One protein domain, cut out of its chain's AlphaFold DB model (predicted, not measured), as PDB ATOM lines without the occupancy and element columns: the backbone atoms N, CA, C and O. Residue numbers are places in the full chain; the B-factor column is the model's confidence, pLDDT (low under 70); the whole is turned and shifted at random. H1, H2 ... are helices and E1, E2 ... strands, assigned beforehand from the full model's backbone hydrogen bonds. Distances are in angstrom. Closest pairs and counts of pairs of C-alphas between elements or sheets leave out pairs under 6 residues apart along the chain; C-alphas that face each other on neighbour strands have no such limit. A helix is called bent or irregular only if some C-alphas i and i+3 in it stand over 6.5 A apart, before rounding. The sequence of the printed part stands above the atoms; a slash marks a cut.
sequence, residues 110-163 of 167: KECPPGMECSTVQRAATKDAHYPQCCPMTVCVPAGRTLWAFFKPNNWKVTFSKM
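AT A GLANCE: This is residues 110 to 163 of the 167 residues of an uncharacterized protein of Sipha flava (yellow sugarcane aphid) (UniProt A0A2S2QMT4). A two-stranded hairpin, E1 and E2, lies along one side of a loose model, with a long loop of residues 122 to 136 joining the strands and reaching out from one end of the hairpin, where residues 127 to 132 stick out free. Beyond the other end the backbone folds back to the short helix H1 near the hairpin, and then leads away to H2, a longer helix set off from both strands. The printed part has 54 residues, with two named strands and then two named helices along the chain, E1, E2, H1, H2; the sheet has the order E1 - E2 and is antiparallel. The class is mixed, helices and strands, with 27 residues in named elements. The whole is loose, with a radius of gyration of the C-alphas of 13.4 A and spans of 33 by 29 by 17 A.

IN THESE COORDINATES: E1 is residues 116 to 121, 15.7 A from first to last C-alpha, and begins at C-alpha 116 at (393.792, 467.913, 435.386). E2 is residues 137 to 142, 16.5 A long, with C-alpha 137 at (406.057, 470.590, 445.051). H1 is residues 147 to 150, 5.2 A long. H2 is residues 153 to 163, 16.4 A long, and ends at C-alpha 163 at (406.122, 487.522, 441.680). H2 is neither bent nor irregular, but only just: C-alphas 154 and 157 are 6.2 A apart.

HOW THE PARTS SIT: E1 and E2 form a hairpin and are antiparallel, with 146 degrees between their N-to-C directions. C-alphas 116 and 142 face each other at 4.3 A, and C-alphas 121 and 137 at 5.1 A. N 117 and O 141, at 2.7 A, and N 121 and O 137, at 2.8 A, are within hydrogen-bond range. The closest C-alphas of E1 and H1 are those of Ser 119 and Leu 147, 6.3 A apart. Those of E2 and H1 are Val 141 and Leu 147, 6.7 A apart. H2 is apart from E1, from E2 and from H1. In H2, 5 of 7 O i to N i+4 pairs are within hydrogen-bond range; H1 is too short for such a pair.

THE WHOLE: The two C-alphas farthest apart are those of Gly 115 and Asp 128, 36.0 A. The printed part has no cut. The link from E1 to E2, 15 residues, is long; those from E2 to H1 and from H1 to H2 are tight. Residues 152 to 158, of which 153 to 158 belong to H2, stand free. The mean pLDDT of the printed part is 70.3, and residues 122 to 127 and 145 to 163 are under 70; H2 has a mean of 47.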
ATOM      1  N   LYS A 110     397.711 467.092 446.186       79.75
ATOM      2  CA  LYS A 110     396.337 467.553 446.344       79.75
ATOM      3  C   LYS A 110     395.488 467.022 445.186       79.75
ATOM      4  O   LYS A 110     395.978 466.933 444.061       79.75
ATOM      5  N   GLU A 111     394.235 466.677 445.462       85.62
ATOM      6  CA  GLU A 111     393.293 466.293 444.414       85.62
ATOM      7  C   GLU A 111     393.169 467.416 443.382       85.62
ATOM      8  O   GLU A 111     392.988 468.592 443.720       85.62
ATOM      9  N   CYS A 112     393.334 467.043 442.117       85.75
ATOM     10  CA  CYS A 112     393.232 467.967 441.005       85.75
ATOM     11  C   CYS A 112     391.793 468.006 440.479       85.75
ATOM     12  O   CYS A 112     391.104 466.985 440.513       85.75
ATOM     13  N   PRO A 113     391.330 469.161 439.968       88.56
ATOM     14  CA  PRO A 113     390.030 469.255 439.316       88.56
ATOM     15  C   PRO A 113     389.895 468.262 438.148       88.56
ATOM     16  O   PRO A 113     390.908 467.888 437.548       88.56
ATOM     17  N   PRO A 114     388.665 467.883 437.755       89.31
ATOM     18  CA  PRO A 114     388.437 467.045 436.581       89.31
ATOM     19  C   PRO A 114     389.154 467.587 435.333       89.31
ATOM     20  O   PRO A 114     389.121 468.785 435.056       89.31
ATOM     21  N   GLY A 115     389.813 466.702 434.578       85.38
ATOM     22  CA  GLY A 115     390.603 467.072 433.392       85.38
ATOM     23  C   GLY A 115     392.022 467.577 433.688       85.38
ATOM     24  O   GLY A 115     392.759 467.908 432.755       85.38
ATOM     25  N   MET A 116     392.428 467.613 434.960       86.38
ATOM     26  CA  MET A 116     393.792 467.913 435.386       86.38
ATOM     27  C   MET A 116     394.435 466.682 436.040       86.38
ATOM     28  O   MET A 116     393.800 465.954 436.796       86.38
ATOM     29  N   GLU A 117     395.720 466.485 435.788       85.25
ATOM     30  CA  GLU A 117     396.568 465.476 436.408       85.25
ATOM     31  C   GLU A 117     397.562 466.134 437.358       85.25
ATOM     32  O   GLU A 117     398.056 467.243 437.130       85.25
ATOM     33  N   CYS A 118     397.884 465.433 438.440       85.00
ATOM     34  CA  CYS A 118     398.928 465.899 439.325       85.00
ATOM     35  C   CYS A 118     400.310 465.683 438.711       85.00
ATOM     36  O   CYS A 118     400.669 464.578 438.307       85.00
ATOM     37  N   SER A 119     401.126 466.727 438.740       83.62
ATOM     38  CA  SER A 119     402.514 466.687 438.323       83.62
ATOM     39  C   SER A 119     403.423 467.156 439.458       83.62
ATOM     40  O   SER A 119     403.109 468.102 440.183       83.62
ATOM     41  N   THR A 120     404.554 466.474 439.638       80.12
ATOM     42  CA  THR A 120     405.485 466.730 440.743       80.12
ATOM     43  C   THR A 120     406.747 467.431 440.245       80.12
ATOM     44  O   THR A 120     407.359 467.026 439.259       80.12
ATOM     45  N   VAL A 121     407.149 468.495 440.940       76.00
ATOM     46  CA  VAL A 121     408.434 469.175 440.772       76.00
ATOM     47  C   VAL A 121     409.289 468.837 441.985       76.00
ATOM     48  O   VAL A 121     408.953 469.180 443.123       76.00
ATOM     49  N   GLN A 122     410.406 468.158 441.748       68.81
ATOM     50  CA  GLN A 122     411.351 467.856 442.811       68.81
ATOM     51  C   GLN A 122     411.971 469.166 443.314       68.81
ATOM     52  O   GLN A 122     412.491 469.961 442.531       68.81
ATOM     53  N   ARG A 123     411.892 469.413 444.625       67.31
ATOM     54  CA  ARG A 123     412.643 470.511 445.243       67.31
ATOM     55  C   ARG A 123     414.133 470.181 445.181       67.31
ATOM     56  O   ARG A 123     414.501 469.008 445.225       67.31
ATOM     57  N   ALA A 124     414.980 471.208 445.112       64.75
ATOM     58  CA  ALA A 124     416.410 471.022 445.328       64.75
ATOM     59  C   ALA A 124     416.604 470.288 446.664       64.75
ATOM     60  O   ALA A 124     416.103 470.735 447.699       64.75
ATOM     61  N   ALA A 125     417.241 469.119 446.611       57.12
ATOM     62  CA  ALA A 125     417.365 468.241 447.761       57.12
ATOM     63  C   ALA A 125     418.214 468.929 448.836       57.12
ATOM     64  O   ALA A 125     419.414 469.135 448.667       57.12
ATOM     65  N   THR A 126     417.581 469.284 449.946       67.31
ATOM     66  CA  THR A 126     418.283 469.601 451.187       67.31
ATOM     67  C   THR A 126     418.531 468.271 451.885       67.31
ATOM     68  O   THR A 126     417.595 467.514 452.131       67.31
ATOM     69  N   LYS A 127     419.810 467.949 452.114       68.25
ATOM     70  CA  LYS A 127     420.265 466.615 452.546       68.25
ATOM     71  C   LYS A 127     419.601 466.140 453.851       68.25
ATOM     72  O   LYS A 127     419.446 464.939 454.029       68.25
ATOM     73  N   ASP A 128     419.131 467.080 454.670       74.44
ATOM     74  CA  ASP A 128     418.568 466.836 456.001       74.44
ATOM     75  C   ASP A 128     417.118 467.334 456.148       74.44
ATOM     76  O   ASP A 128     416.628 467.542 457.257       74.44
ATOM     77  N   ALA A 129     416.405 467.578 455.042       81.62
ATOM     78  CA  ALA A 129     415.008 467.983 455.143       81.62
ATOM     79  C   ALA A 129     414.117 466.817 455.579       81.62
ATOM     80  O   ALA A 129     414.112 465.743 454.975       81.62
ATOM     81  N   HIS A 130     413.291 467.076 456.587       87.12
ATOM     82  CA  HIS A 130     412.236 466.179 457.032       87.12
ATOM     83  C   HIS A 130     410.883 466.616 456.475       87.12
ATOM     84  O   HIS A 130     410.751 467.653 455.824       87.12
ATOM     85  N   TYR A 131     409.856 465.791 456.675       89.00
ATOM     86  CA  TYR A 131     408.497 466.163 456.302       89.00
ATOM     87  C   TYR A 131     408.073 467.418 457.091       89.00
ATOM     88  O   TYR A 131     408.299 467.468 458.298       89.00
ATOM     89  N   PRO A 132     407.423 468.416 456.465       87.25
ATOM     90  CA  PRO A 132     406.981 468.457 455.068       87.25
ATOM     91  C   PRO A 132     408.010 469.070 454.104       87.25
ATOM     92  O   PRO A 132     407.756 469.138 452.902       87.25
ATOM     93  N   GLN A 133     409.160 469.542 454.591       84.44
ATOM     94  CA  GLN A 133     410.138 470.285 453.787       84.44
ATOM     95  C   GLN A 133     410.764 469.453 452.660       84.44
ATOM     96  O   GLN A 133     411.073 470.006 451.604       84.44
ATOM     97  N   CYS A 134     410.906 468.138 452.849       85.38
ATOM     98  CA  CYS A 134     411.388 467.224 451.811       85.38
ATOM     99  C   CYS A 134     410.329 466.850 450.760       85.38
ATOM    100  O   CYS A 134     410.651 466.134 449.809       85.38
ATOM    101  N   CYS A 135     409.068 467.281 450.910       84.75
ATOM    102  CA  CYS A 135     408.035 466.920 449.947       84.75
ATOM    103  C   CYS A 135     408.262 467.634 448.608       84.75
ATOM    104  O   CYS A 135     408.580 468.829 448.591       84.75
ATOM    105  N   PRO A 136     408.077 466.935 447.469       82.62
ATOM    106  CA  PRO A 136     408.092 467.593 446.173       82.62
ATOM    107  C   PRO A 136     406.958 468.616 446.111       82.62
ATOM    108  O   PRO A 136     405.898 468.431 446.713       82.62
ATOM    109  N   MET A 137     407.166 469.695 445.361       80.00
ATOM    110  CA  MET A 137     406.057 470.590 445.051       80.00
ATOM    111  C   MET A 137     405.130 469.879 444.070       80.00
ATOM    112  O   MET A 137     405.587 469.295 443.090       80.00
ATOM    113  N   THR A 138     403.831 469.929 444.322       81.56
ATOM    114  CA  THR A 138     402.828 469.332 443.441       81.56
ATOM    115  C   THR A 138     401.997 470.419 442.785       81.56
ATOM    116  O   THR A 138     401.551 471.342 443.470       81.56
ATOM    117  N   VAL A 139     401.757 470.299 441.484       82.38
ATOM    118  CA  VAL A 139     400.881 471.198 440.727       82.38
ATOM    119  C   VAL A 139     399.933 470.396 439.846       82.38
ATOM    120  O   VAL A 139     400.294 469.336 439.342       82.38
ATOM    121  N   CYS A 140     398.729 470.915 439.640       85.38
ATOM    122  CA  CYS A 140     397.773 470.335 438.705       85.38
ATOM    123  C   CYS A 140     398.041 470.873 437.299       85.38
ATOM    124  O   CYS A 140     398.106 472.088 437.099       85.38
ATOM    125  N   VAL A 141     398.207 469.976 436.333       83.44
ATOM    126  CA  VAL A 141     398.419 470.294 434.913       83.44
ATOM    127  C   VAL A 141     397.329 469.630 434.075       83.44
ATOM    128  O   VAL A 141     396.797 468.617 434.505       83.44
ATOM    129  N   PRO A 142     396.977 470.145 432.886       85.25
ATOM    130  CA  PRO A 142     395.998 469.479 432.030       85.25
ATOM    131  C   PRO A 142     396.416 468.041 431.712       85.25
ATOM    132  O   PRO A 142     397.589 467.802 431.406       85.25
ATOM    133  N   ALA A 143     395.460 467.112 431.757       78.31
ATOM    134  CA  ALA A 143     395.713 465.699 431.495       78.31
ATOM    135  C   ALA A 143     396.409 465.492 430.137       78.31
ATOM    136  O   ALA A 143     396.045 466.113 429.131       78.31
ATOM    137  N   GLY A 144     397.450 464.656 430.113       72.56
ATOM    138  CA  GLY A 144     398.240 464.403 428.901       72.56
ATOM    139  C   GLY A 144     399.275 465.485 428.554       72.56
ATOM    140  O   GLY A 144     399.884 465.428 427.480       72.56
ATOM    141  N   ARG A 145     399.523 466.466 429.434       67.94
ATOM    142  CA  ARG A 145     400.661 467.394 429.313       67.94
ATOM    143  C   ARG A 145     401.640 467.234 430.465       67.94
ATOM    144  O   ARG A 145     401.262 467.114 431.621       67.94
ATOM    145  N   THR A 146     402.930 467.302 430.150       64.25
ATOM    146  CA  THR A 146     403.975 467.343 431.176       64.25
ATOM    147  C   THR A 146     404.130 468.760 431.728       64.25
ATOM    148  O   THR A 146     403.940 469.749 431.017       64.25
ATOM    149  N   LEU A 147     404.555 468.863 432.987       63.25
ATOM    150  CA  LEU A 147     405.012 470.102 433.629       63.25
ATOM    151  C   LEU A 147     405.921 470.948 432.716       63.25
ATOM    152  O   LEU A 147     405.718 472.150 432.551       63.25
ATOM    153  N   TRP A 148     406.876 470.297 432.051       59.59
ATOM    154  CA  TRP A 148     407.818 470.918 431.117       59.59
ATOM    155  C   TRP A 148     407.147 471.527 429.878       59.59
ATOM    156  O   TRP A 148     407.612 472.541 429.361       59.59
ATOM    157  N   ALA A 149     406.026 470.960 429.421       57.50
ATOM    158  CA  ALA A 149     405.239 471.526 428.327       57.50
ATOM    159  C   ALA A 149     404.433 472.767 428.756       57.50
ATOM    160  O   ALA A 149     404.091 473.591 427.903       57.50
ATOM    161  N   PHE A 150     404.141 472.908 430.055       52.66
ATOM    162  CA  PHE A 150     403.455 474.068 430.635       52.66
ATOM    163  C   PHE A 150     404.430 475.232 430.891       52.66
ATOM    164  O   PHE A 150     404.125 476.391 430.601       52.66
ATOM    165  N   PHE A 151     405.651 474.915 431.328       56.94
ATOM    166  CA  PHE A 151     406.745 475.862 431.564       56.94
ATOM    167  C   PHE A 151     407.626 476.102 430.323       56.94
ATOM    168  O   PHE A 151     408.854 476.097 430.406       56.94
ATOM    169  N   LYS A 152     407.022 476.348 429.150       49.12
ATOM    170  CA  LYS A 152     407.787 476.826 427.980       49.12
ATOM    171  C   LYS A 152     408.590 478.094 428.348       49.12
ATOM    172  O   LYS A 152     408.073 478.936 429.089       49.12
ATOM    173  N   PRO A 153     409.802 478.291 427.787       48.97
ATOM    174  CA  PRO A 153     410.759 479.330 428.201       48.97
ATOM    175  C   PRO A 153     410.212 480.771 428.192       48.97
ATOM    176  O   PRO A 153     410.711 481.623 428.922       48.97
ATOM    177  N   ASN A 154     409.143 481.049 427.439       47.16
ATOM    178  CA  ASN A 154     408.532 482.379 427.386       47.16
ATOM    179  C   ASN A 154     407.648 482.725 428.599       47.16
ATOM    180  O   ASN A 154     407.458 483.908 428.873       47.16
ATOM    181  N   ASN A 155     407.156 481.743 429.365       45.91
ATOM    182  CA  ASN A 155     406.338 482.005 430.559       45.91
ATOM    183  C   ASN A 155     407.169 482.194 431.835       45.91
ATOM    184  O   ASN A 155     406.652 482.727 432.814       45.91
ATOM    185  N   TRP A 156     408.461 481.839 431.824       45.44
ATOM    186  CA  TRP A 156     409.353 482.103 432.959       45.44
ATOM    187  C   TRP A 156     409.412 483.598 433.274       45.44
ATOM    188  O   TRP A 156     409.265 483.995 434.426       45.44
ATOM    189  N   LYS A 157     409.554 484.441 432.241       50.44
ATOM    190  CA  LYS A 157     409.610 485.900 432.406       50.44
ATOM    191  C   LYS A 157     408.313 486.464 432.982       50.44
ATOM    192  O   LYS A 157     408.366 487.302 433.866       50.44
ATOM    193  N   VAL A 158     407.153 486.002 432.518       49.34
ATOM    194  CA  VAL A 158     405.867 486.595 432.918       49.34
ATOM    195  C   VAL A 158     405.478 486.192 434.342       49.34
ATOM    196  O   VAL A 158     405.015 487.035 435.110       49.34
ATOM    197  N   THR A 159     405.706 484.932 434.722       47.91
ATOM    198  CA  THR A 159     405.343 484.434 436.058       47.91
ATOM    199  C   THR A 159     406.310 484.928 437.138       47.91
ATOM    200  O   THR A 159     405.854 485.282 438.221       47.91
ATOM    201  N   PHE A 160     407.615 485.053 436.846       50.09
ATOM    202  CA  PHE A 160     408.562 485.679 437.783       50.09
ATOM    203  C   PHE A 160     408.380 487.195 437.883       50.09
ATOM    204  O   PHE A 160     408.410 487.719 438.993       50.09
ATOM    205  N   SER A 161     408.130 487.911 436.778       47.81
ATOM    206  CA  SER A 161     407.923 489.368 436.844       47.81
ATOM    207  C   SER A 161     406.724 489.751 437.711       47.81
ATOM    208  O   SER A 161     406.797 490.738 438.435       47.81
ATOM    209  N   LYS A 162     405.649 488.950 437.707       43.66
ATOM    210  CA  LYS A 162     404.501 489.174 438.602       43.66
ATOM    211  C   LYS A 162     404.780 488.804 440.061       43.66
ATOM    212  O   LYS A 162     404.147 489.362 440.945       43.66
ATOM    213  N   MET A 163     405.715 487.888 440.319       40.72
ATOM    214  CA  MET A 163     406.122 487.522 441.680       40.72
ATOM    215  C   MET A 163     407.065 488.561 442.304       40.72
ATOM    216  O   MET A 163     406.996 488.783 443.504       40.72
TER     217      MET A 163